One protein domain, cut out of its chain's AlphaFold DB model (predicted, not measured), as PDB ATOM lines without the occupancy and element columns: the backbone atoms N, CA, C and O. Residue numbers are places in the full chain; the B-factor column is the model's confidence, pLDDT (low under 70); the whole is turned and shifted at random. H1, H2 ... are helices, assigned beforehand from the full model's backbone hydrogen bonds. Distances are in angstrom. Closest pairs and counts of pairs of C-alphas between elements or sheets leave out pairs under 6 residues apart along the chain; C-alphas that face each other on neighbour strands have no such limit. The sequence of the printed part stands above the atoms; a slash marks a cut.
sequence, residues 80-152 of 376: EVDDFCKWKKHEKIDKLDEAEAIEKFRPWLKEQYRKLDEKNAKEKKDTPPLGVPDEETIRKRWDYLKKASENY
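This is residues 80 to 152 of the 376 residues of the protein "DUF1385 domain-containing protein" of Ruminococcus sp (UniProt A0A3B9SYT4). One long helix, H2, and a short helix, H1, lie near each other on one side of a third helix, H3, which crosses both of them at nearly a right angle. H2 runs on well past the crossing and makes most of the length, and the link of residues 123 to 134 folds back from its far end to the start of H3. The printed part has 73 residues with three named helices, in the order H1, H2, H3, and no named strand; the class is all helix. It is only just compact, close to loose, with a radius of gyration of the C-alphas of 13.0 A, and elongated, with spans of 40 by 24 by 18 A.

H1, residues 80 to 90, touches H3, residues 135 to 151, about perpendicular at 83 degrees; the closest C-alphas are those of Val 81 and Leu 145, 6.1 A apart. H3 touches H1 with residues 145 to 149 alone. H1 is near H2, residues 98 to 122. H2 touches H3, about perpendicular at 88 degrees, with residues 102 to 109 meeting residues 138 to 142; the closest C-alphas are those of Arg 106 and Ile 138, 6.8 A apart. H2 has a kink of 34 degrees near residue 105. In H1 every O i to N i+4 pair is within hydrogen-bond range; in H2 19 of 21 are, and in H3 12 of 13.

H1 begins at C-alpha 80 (234.423, 94.930, -23.185) and is 15.3 A long from first to last C-alpha. H2 measures 35.2 A and ends at C-alpha 122 (247.367, 97.391, -10.751). H3 measures 24.8 A and ends at C-alpha 151 (226.844, 88.003, -32.349).

The C-alphas of Lys 95 and Lys 124, the two farthest apart, are 40.0 A apart. The printed part has no cut. The link from H1 to H2 is short, and that from H2 to H3, 12 residues, is long. The mean pLDDT of the printed part is 89.4, and no printed residue is under 70.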
ATOM      1  N   GLU A  80     234.794  93.646 -22.578       87.00
ATOM      2  CA  GLU A  80     234.423  94.930 -23.185       87.00
ATOM      3  C   GLU A  80     233.043  94.830 -23.855       87.00
ATOM      4  O   GLU A  80     232.215  95.740 -23.735       87.00
ATOM      5  N   VAL A  81     232.773  93.707 -24.528       87.56
ATOM      6  CA  VAL A  81     231.479  93.431 -25.168       87.56
ATOM      7  C   VAL A  81     230.391  93.152 -24.125       87.56
ATOM      8  O   VAL A  81     229.267  93.628 -24.298       87.56
ATOM      9  N   ASP A  82     230.713  92.462 -23.029       88.00
ATOM     10  CA  ASP A  82     229.821  92.249 -21.878       88.00
ATOM     11  C   ASP A  82     229.373  93.584 -21.267       88.00
ATOM     12  O   ASP A  82     228.172  93.870 -21.152       88.00
ATOM     13  N   ASP A  83     230.340  94.449 -20.942       89.25
ATOM     14  CA  ASP A  83     230.082  95.774 -20.383       89.25
ATOM     15  C   ASP A  83     229.283  96.651 -21.354       89.25
ATOM     16  O   ASP A  83     228.393  97.406 -20.930       89.25
ATOM     17  N   PHE A  84     229.557  96.544 -22.659       91.94
ATOM     18  CA  PHE A  84     228.801  97.245 -23.691       91.94
ATOM     19  C   PHE A  84     227.358  96.742 -23.770       91.94
ATOM     20  O   PHE A  84     226.442  97.561 -23.758       91.94
ATOM     21  N   CYS A  85     227.121  95.429 -23.791       90.56
ATOM     22  CA  CYS A  85     225.777  94.839 -23.803       90.56
ATOM     23  C   CYS A  85     224.963  95.260 -22.570       90.56
ATOM     24  O   CYS A  85     223.800  95.669 -22.691       90.56
ATOM     25  N   LYS A  86     225.594  95.236 -21.390       89.62
ATOM     26  CA  LYS A  86     225.004  95.698 -20.129       89.62
ATOM     27  C   LYS A  86     224.595  97.168 -20.203       89.62
ATOM     28  O   LYS A  86     223.453  97.515 -19.887       89.62
ATOM     29  N   TRP A  87     225.505  98.030 -20.652       92.69
ATOM     30  CA  TRP A  87     225.255  99.463 -20.805       92.69
ATOM     31  C   TRP A  87     224.183  99.757 -21.860       92.69
ATOM     32  O   TRP A  87     223.220 100.470 -21.575       92.69
ATOM     33  N   LYS A  88     224.301  99.144 -23.043       91.50
ATOM     34  CA  LYS A  88     223.385  99.269 -24.184       91.50
ATOM     35  C   LYS A  88     221.943  99.002 -23.763       91.50
ATOM     36  O   LYS A  88     221.032  99.763 -24.103       91.50
ATOM     37  N   LYS A  89     221.739  97.954 -22.963       88.50
ATOM     38  CA  LYS A  89     220.430  97.581 -22.424       88.50
ATOM     39  C   LYS A  89     219.942  98.539 -21.334       88.50
ATOM     40  O   LYS A  89     218.783  98.954 -21.387       88.50
ATOM     41  N   HIS A  90     220.796  98.901 -20.371       89.56
ATOM     42  CA  HIS A  90     220.451  99.824 -19.281       89.56
ATOM     43  C   HIS A  90     220.013 101.197 -19.813       89.56
ATOM     44  O   HIS A  90     218.953 101.707 -19.446       89.56
ATOM     45  N   GLU A  91     220.789 101.751 -20.745       90.94
ATOM     46  CA  GLU A  91     220.543 103.056 -21.365       90.94
ATOM     47  C   GLU A  91     219.504 103.023 -22.495       90.94
ATOM     48  O   GLU A  91     219.138 104.078 -23.019       90.94
ATOM     49  N   LYS A  92     218.995 101.830 -22.845       91.25
ATOM     50  CA  LYS A  92     218.023 101.589 -23.926       91.25
ATOM     51  C   LYS A  92     218.492 102.144 -25.273       91.25
ATOM     52  O   LYS A  92     217.696 102.707 -26.024       91.25
ATOM     53  N   ILE A  93     219.770 101.948 -25.572       90.81
ATOM     54  CA  ILE A  93     220.448 102.465 -26.764       90.81
ATOM     55  C   ILE A  93     219.775 102.000 -28.061       90.81
ATOM     56  O   ILE A  93     219.651 102.790 -28.984       90.81
ATOM     57  N   ASP A  94     219.229 100.779 -28.105       88.31
ATOM     58  CA  ASP A  94     218.491 100.253 -29.273       88.31
ATOM     59  C   ASP A  94     217.221 101.046 -29.642       88.31
ATOM     60  O   ASP A  94     216.613 100.791 -30.679       88.31
ATOM     61  N   LYS A  95     216.768 101.967 -28.782       90.81
ATOM     62  CA  LYS A  95     215.602 102.831 -29.034       90.81
ATOM     63  C   LYS A  95     215.972 104.227 -29.527       90.81
ATOM     64  O   LYS A  95     215.062 104.997 -29.826       90.81
ATOM     65  N   LEU A  96     217.258 104.558 -29.526       91.00
ATOM     66  CA  LEU A  96     217.770 105.864 -29.920       91.00
ATOM     67  C   LEU A  96     218.170 105.840 -31.392       91.00
ATOM     68  O   LEU A  96     218.417 104.773 -31.964       91.00
ATOM     69  N   ASP A  97     218.248 107.020 -31.996       92.62
ATOM     70  CA  ASP A  97     218.934 107.134 -33.275       92.62
ATOM     71  C   ASP A  97     220.453 106.956 -33.095       92.62
ATOM     72  O   ASP A  97     220.996 106.979 -31.987       92.62
ATOM     73  N   GLU A  98     221.163 106.726 -34.197       89.38
ATOM     74  CA  GLU A  98     222.598 106.450 -34.136       89.38
ATOM     75  C   GLU A  98     223.421 107.654 -33.650       89.38
ATOM     76  O   GLU A  98     224.451 107.465 -33.006       89.38
ATOM     77  N   ALA A  99     222.967 108.885 -33.896       90.88
ATOM     78  CA  ALA A  99     223.677 110.083 -33.458       90.88
ATOM     79  C   ALA A  99     223.568 110.264 -31.934       90.88
ATOM     80  O   ALA A  99     224.584 110.423 -31.256       90.88
ATOM     81  N   GLU A 100     222.357 110.153 -31.391       91.56
ATOM     82  CA  GLU A 100     222.056 110.170 -29.959       91.56
ATOM     83  C   GLU A 100     222.765 109.026 -29.223       91.56
ATOM     84  O   GLU A 100     223.312 109.204 -28.128       91.56
ATOM     85  N   ALA A 101     222.797 107.839 -29.833       92.25
ATOM     86  CA  ALA A 101     223.494 106.685 -29.291       92.25
ATOM     87  C   ALA A 101     225.009 106.924 -29.183       92.25
ATOM     88  O   ALA A 101     225.601 106.631 -28.138       92.25
ATOM     89  N   ILE A 102     225.630 107.509 -30.214       92.19
ATOM     90  CA  ILE A 102     227.059 107.854 -30.215       92.19
ATOM     91  C   ILE A 102     227.368 108.954 -29.186       92.19
ATOM     92  O   ILE A 102     228.401 108.884 -28.510       92.19
ATOM     93  N   GLU A 103     226.478 109.934 -28.996       92.88
ATOM     94  CA  GLU A 103     226.650 110.949 -27.945       92.88
ATOM     95  C   GLU A 103     226.696 110.329 -26.547       92.88
ATOM     96  O   GLU A 103     227.559 110.691 -25.742       92.88
ATOM     97  N   LYS A 104     225.829 109.349 -26.267       93.62
ATOM     98  CA  LYS A 104     225.863 108.594 -25.007       93.62
ATOM     99  C   LYS A 104     227.047 107.632 -24.910       93.62
ATOM    100  O   LYS A 104     227.542 107.383 -23.810       93.62
ATOM    101  N   PHE A 105     227.504 107.084 -26.033       94.81
ATOM    102  CA  PHE A 105     228.624 106.146 -26.079       94.81
ATOM    103  C   PHE A 105     229.960 106.811 -25.728       94.81
ATOM    104  O   PHE A 105     230.777 106.220 -25.025       94.81
ATOM    105  N   ARG A 106     230.173 108.063 -26.147       93.50
ATOM    106  CA  ARG A 106     231.411 108.820 -25.891       93.50
ATOM    107  C   ARG A 106     231.830 108.858 -24.408       93.50
ATOM    108  O   ARG A 106     232.974 108.495 -24.119       93.50
ATOM    109  N   PRO A 107     230.980 109.289 -23.453       93.75
ATOM    110  CA  PRO A 107     231.351 109.290 -22.040       93.75
ATOM    111  C   PRO A 107     231.528 107.873 -21.481       93.75
ATOM    112  O   PRO A 107     232.404 107.670 -20.645       93.75
ATOM    113  N   TRP A 108     230.753 106.896 -21.964       94.56
ATOM    114  CA  TRP A 108     230.907 105.499 -21.562       94.56
ATOM    115  C   TRP A 108     232.272 104.935 -21.982       94.56
ATOM    116  O   TRP A 108     232.994 104.413 -21.136       94.56
ATOM    117  N   LEU A 109     232.681 105.117 -23.243       93.75
ATOM    118  CA  LEU A 109     233.957 104.605 -23.758       93.75
ATOM    119  C   LEU A 109     235.149 105.214 -23.009       93.75
ATOM    120  O   LEU A 109     236.091 104.512 -22.649       93.75
ATOM    121  N   LYS A 110     235.083 106.520 -22.719       92.50
ATOM    122  CA  LYS A 110     236.111 107.214 -21.933       92.50
ATOM    123  C   LYS A 110     236.266 106.611 -20.534       92.50
ATOM    124  O   LYS A 110     237.384 106.471 -20.046       92.50
ATOM    125  N   GLU A 111     235.156 106.257 -19.894       92.69
ATOM    126  CA  GLU A 111     235.169 105.610 -18.585       92.69
ATOM    127  C   GLU A 111     235.740 104.185 -18.652       92.69
ATOM    128  O   GLU A 111     236.494 103.792 -17.762       92.69
ATOM    129  N   GLN A 112     235.461 103.433 -19.722       92.19
ATOM    130  CA  GLN A 112     236.059 102.109 -19.919       92.19
ATOM    131  C   GLN A 112     237.575 102.174 -20.117       92.19
ATOM    132  O   GLN A 112     238.307 101.409 -19.490       92.19
ATOM    133  N   TYR A 113     238.068 103.134 -20.905       90.62
ATOM    134  CA  TYR A 113     239.510 103.347 -21.084       90.62
ATOM    135  C   TYR A 113     240.193 103.664 -19.747       90.62
ATOM    136  O   TYR A 113     241.223 103.073 -19.426       90.62
ATOM    137  N   ARG A 114     239.574 104.517 -18.915       90.94
ATOM    138  CA  ARG A 114     240.076 104.832 -17.567       90.94
ATOM    139  C   ARG A 114     240.176 103.584 -16.684       90.94
ATOM    140  O   ARG A 114     241.203 103.371 -16.044       90.94
ATOM    141  N   LYS A 115     239.125 102.760 -16.645       90.25
ATOM    142  CA  LYS A 115     239.116 101.511 -15.862       90.25
ATOM    143  C   LYS A 115     240.180 100.526 -16.338       90.25
ATOM    144  O   LYS A 115     240.824  99.883 -15.509       90.25
ATOM    145  N   LEU A 116     240.372 100.415 -17.651       87.44
ATOM    146  CA  LEU A 116     241.370  99.529 -18.239       87.44
ATOM    147  C   LEU A 116     242.798  99.985 -17.903       87.44
ATOM    148  O   LEU A 116     243.610  99.160 -17.486       87.44
ATOM    149  N   ASP A 117     243.079 101.287 -17.982       88.56
ATOM    150  CA  ASP A 117     244.360 101.863 -17.558       88.56
ATOM    151  C   ASP A 117     244.621 101.607 -16.058       88.56
ATOM    152  O   ASP A 117     245.720 101.203 -15.672       88.56
ATOM    153  N   GLU A 118     243.603 101.748 -15.199       88.69
ATOM    154  CA  GLU A 118     243.700 101.431 -13.765       88.69
ATOM    155  C   GLU A 118     243.949  99.941 -13.493       88.69
ATOM    156  O   GLU A 118     244.746  99.598 -12.611       88.69
ATOM    157  N   LYS A 119     243.292  99.046 -14.243       87.19
ATOM    158  CA  LYS A 119     243.508  97.591 -14.170       87.19
ATOM    159  C   LYS A 119     244.935  97.241 -14.595       87.19
ATOM    160  O   LYS A 119     245.642  96.567 -13.846       87.19
ATOM    161  N   ASN A 120     245.397  97.776 -15.724       87.94
ATOM    162  CA  ASN A 120     246.753  97.566 -16.232       87.94
ATOM    163  C   ASN A 120     247.822  98.083 -15.254       87.94
ATOM    164  O   ASN A 120     248.818  97.395 -15.019       87.94
ATOM    165  N   ALA A 121     247.590  99.237 -14.618       87.06
ATOM    166  CA  ALA A 121     248.480  99.781 -13.593       87.06
ATOM    167  C   ALA A 121     248.550  98.887 -12.341       87.06
ATOM    168  O   ALA A 121     249.641  98.643 -11.819       87.06
ATOM    169  N   LYS A 122     247.412  98.352 -11.873       88.00
ATOM    170  CA  LYS A 122     247.367  97.391 -10.751       88.00
ATOM    171  C   LYS A 122     248.084  96.081 -11.082       88.00
ATOM    172  O   LYS A 122     248.794  95.545 -10.233       88.00
ATOM    173  N   GLU A 123     247.930  95.593 -12.310       88.38
ATOM    174  CA  GLU A 123     248.556  94.361 -12.806       88.38
ATOM    175  C   GLU A 123     250.022  94.546 -13.236       88.38
ATOM    176  O   GLU A 123     250.674  93.574 -13.613       88.38
ATOM    177  N   LYS A 124     250.565  95.772 -13.153       86.62
ATOM    178  CA  LYS A 124     251.924  96.132 -13.600       86.62
ATOM    179  C   LYS A 124     252.199  95.737 -15.058       86.62
ATOM    180  O   LYS A 124     253.303  95.303 -15.387       86.62
ATOM    181  N   LYS A 125     251.197  95.877 -15.928       84.25
ATOM    182  CA  LYS A 125     251.359  95.689 -17.374       84.25
ATOM    183  C   LYS A 125     252.109  96.879 -17.971       84.25
ATOM    184  O   LYS A 125     251.781  98.027 -17.685       84.25
ATOM    185  N   ASP A 126     253.100  96.593 -18.812       84.19
ATOM    186  CA  ASP A 126     253.901  97.599 -19.517       84.19
ATOM    187  C   ASP A 126     253.174  98.083 -20.781       84.19
ATOM    188  O   ASP A 126     253.567  97.812 -21.914       84.19
ATOM    189  N   THR A 127     252.021  98.718 -20.580       81.56
ATOM    190  CA  THR A 127     251.188  99.275 -21.651       81.56
ATOM    191  C   THR A 127     250.977 100.764 -21.406       81.56
ATOM    192  O   THR A 127     250.562 101.128 -20.302       81.56
ATOM    193  N   PRO A 128     251.238 101.634 -22.400       84.06
ATOM    194  CA  PRO A 128     250.994 103.061 -22.254       84.06
ATOM    195  C   PRO A 128     249.494 103.345 -22.052       84.06
ATOM    196  O   PRO A 128     248.668 102.618 -22.612       84.06
ATOM    197  N   PRO A 129     249.133 104.394 -21.285       84.62
ATOM    198  CA  PRO A 129     247.740 104.764 -21.061       84.62
ATOM    199  C   PRO A 129     247.028 105.085 -22.374       84.62
ATOM    200  O   PRO A 129     247.588 105.773 -23.233       84.62
ATOM    201  N   LEU A 130     245.782 104.638 -22.507       84.06
ATOM    202  CA  LEU A 130     244.986 104.826 -23.724       84.06
ATOM    203  C   LEU A 130     244.587 106.291 -23.960       84.06
ATOM    204  O   LEU A 130     244.374 106.701 -25.102       84.06
ATOM    205  N   GLY A 131     244.503 107.094 -22.896       84.00
ATOM    206  CA  GLY A 131     244.176 108.517 -22.988       84.00
ATOM    207  C   GLY A 131     242.728 108.788 -23.420       84.00
ATOM    208  O   GLY A 131     241.829 107.971 -23.223       84.00
ATOM    209  N   VAL A 132     242.470 109.984 -23.963       85.31
ATOM    210  CA  VAL A 132     241.136 110.360 -24.464       85.31
ATOM    211  C   VAL A 132     241.007 109.902 -25.920       85.31
ATOM    212  O   VAL A 132     241.820 110.336 -26.736       85.31
ATOM    213  N   PRO A 133     240.001 109.078 -26.271       88.25
ATOM    214  CA  PRO A 133     239.839 108.599 -27.638       88.25
ATOM    215  C   PRO A 133     239.440 109.738 -28.584       88.25
ATOM    216  O   PRO A 133     238.571 110.555 -28.261       88.25
ATOM    217  N   ASP A 134     240.071 109.781 -29.757       91.56
ATOM    218  CA  ASP A 134     239.697 110.670 -30.858       91.56
ATOM    219  C   ASP A 134     238.388 110.218 -31.546       91.56
ATOM    220  O   ASP A 134     237.848 109.141 -31.279       91.56
ATOM    221  N   GLU A 135     237.864 111.051 -32.447       90.31
ATOM    222  CA  GLU A 135     236.575 110.811 -33.111       90.31
ATOM    223  C   GLU A 135     236.568 109.574 -34.022       90.31
ATOM    224  O   GLU A 135     235.556 108.876 -34.122       90.31
ATOM    225  N   GLU A 136     237.689 109.286 -34.682       92.00
ATOM    226  CA  GLU A 136     237.825 108.113 -35.543       92.00
ATOM    227  C   GLU A 136     237.828 106.837 -34.694       92.00
ATOM    228  O   GLU A 136     237.124 105.874 -35.008       92.00
ATOM    229  N   THR A 137     238.556 106.857 -33.576       91.12
ATOM    230  CA  THR A 137     238.603 105.769 -32.598       91.12
ATOM    231  C   THR A 137     237.224 105.489 -32.001       91.12
ATOM    232  O   THR A 137     236.827 104.325 -31.928       91.12
ATOM    233  N   ILE A 138     236.463 106.525 -31.631       92.31
ATOM    234  CA  ILE A 138     235.094 106.373 -31.105       92.31
ATOM    235  C   ILE A 138     234.201 105.663 -32.123       92.31
ATOM    236  O   ILE A 138     233.533 104.693 -31.769       92.31
ATOM    237  N   ARG A 139     234.212 106.101 -33.387       91.88
ATOM    238  CA  ARG A 139     233.394 105.483 -34.443       91.88
ATOM    239  C   ARG A 139     233.786 104.032 -34.696       91.88
ATOM    240  O   ARG A 139     232.924 103.162 -34.692       91.88
ATOM    241  N   LYS A 140     235.085 103.747 -34.822       91.81
ATOM    242  CA  LYS A 140     235.573 102.371 -35.010       91.81
ATOM    243  C   LYS A 140     235.172 101.457 -33.853       91.81
ATOM    244  O   LYS A 140     234.765 100.322 -34.085       91.81
ATOM    245  N   ARG A 141     235.280 101.942 -32.611       92.19
ATOM    246  CA  ARG A 141     234.889 101.181 -31.416       92.19
ATOM    247  C   ARG A 141     233.383 100.977 -31.332       92.19
ATOM    248  O   ARG A 141     232.962  99.875 -30.999       92.19
ATOM    249  N   TRP A 142     232.592 101.989 -31.675       93.19
ATOM    250  CA  TRP A 142     231.140 101.869 -31.789       93.19
ATOM    251  C   TRP A 142     230.749 100.775 -32.783       93.19
ATOM    252  O   TRP A 142     230.024  99.852 -32.417       93.19
ATOM    253  N   ASP A 143     231.290 100.826 -34.001       91.56
ATOM    254  CA  ASP A 143     230.991  99.853 -35.055       91.56
ATOM    255  C   ASP A 143     231.399  98.432 -34.640       91.56
ATOM    256  O   ASP A 143     230.631  97.483 -34.824       91.56
ATOM    257  N   TYR A 144     232.581  98.284 -34.028       90.00
ATOM    258  CA  TYR A 144     233.051  97.010 -33.484       90.00
ATOM    259  C   TYR A 144     232.110  96.470 -32.405       90.00
ATOM    260  O   TYR A 144     231.626  95.350 -32.540       90.00
ATOM    261  N   LEU A 145     231.825  97.251 -31.357       91.88
ATOM    262  CA  LEU A 145     231.030  96.797 -30.213       91.88
ATOM    263  C   LEU A 145     229.572  96.550 -30.588       91.88
ATOM    264  O   LEU A 145     228.972  95.588 -30.115       91.88
ATOM    265  N   LYS A 146     229.005  97.364 -31.483       90.75
ATOM    266  CA  LYS A 146     227.660  97.153 -32.022       90.75
ATOM    267  C   LYS A 146     227.593  95.819 -32.760       90.75
ATOM    268  O   LYS A 146     226.768  94.982 -32.397       90.75
ATOM    269  N   LYS A 147     228.518  95.577 -33.696       88.38
ATOM    270  CA  LYS A 147     228.614  94.308 -34.432       88.38
ATOM    271  C   LYS A 147     228.889  93.120 -33.505       88.38
ATOM    272  O   LYS A 147     228.284  92.065 -33.669       88.38
ATOM    273  N   ALA A 148     229.776  93.284 -32.526       87.56
ATOM    274  CA  ALA A 148     230.081  92.255 -31.542       87.56
ATOM    275  C   ALA A 148     228.845  91.912 -30.706       87.56
ATOM    276  O   ALA A 148     228.498  90.741 -30.606       87.56
ATOM    277  N   SER A 149     228.112  92.919 -30.216       88.00
ATOM    278  CA  SER A 149     226.894  92.739 -29.410       88.00
ATOM    279  C   SER A 149     225.782  91.970 -30.124       88.00
ATOM    280  O   SER A 149     224.945  91.357 -29.470       88.00
ATOM    281  N   GLU A 150     225.752  91.998 -31.458       84.44
ATOM    282  CA  GLU A 150     224.771  91.253 -32.253       84.44
ATOM    283  C   GLU A 150     225.094  89.755 -32.327       84.44
ATOM    284  O   GLU A 150     224.180  88.934 -32.399       84.44
ATOM    285  N   ASN A 151     226.381  89.394 -32.288       76.88
ATOM    286  CA  ASN A 151     226.844  88.003 -32.349       76.88
ATOM    287  C   ASN A 151     227.188  87.418 -30.971       76.88
ATOM    288  O   ASN A 151     227.464  86.223 -30.870       76.88
ATOM    289  N   TYR A 152     227.207  88.250 -29.932       78.19
ATOM    290  CA  TYR A 152     227.594  87.884 -28.579       78.19
ATOM    291  C   TYR A 152     226.372  87.449 -27.761       78.19
ATOM    292  O   TYR A 152     225.399  88.191 -27.618       78.19
TER     293      TYR A 152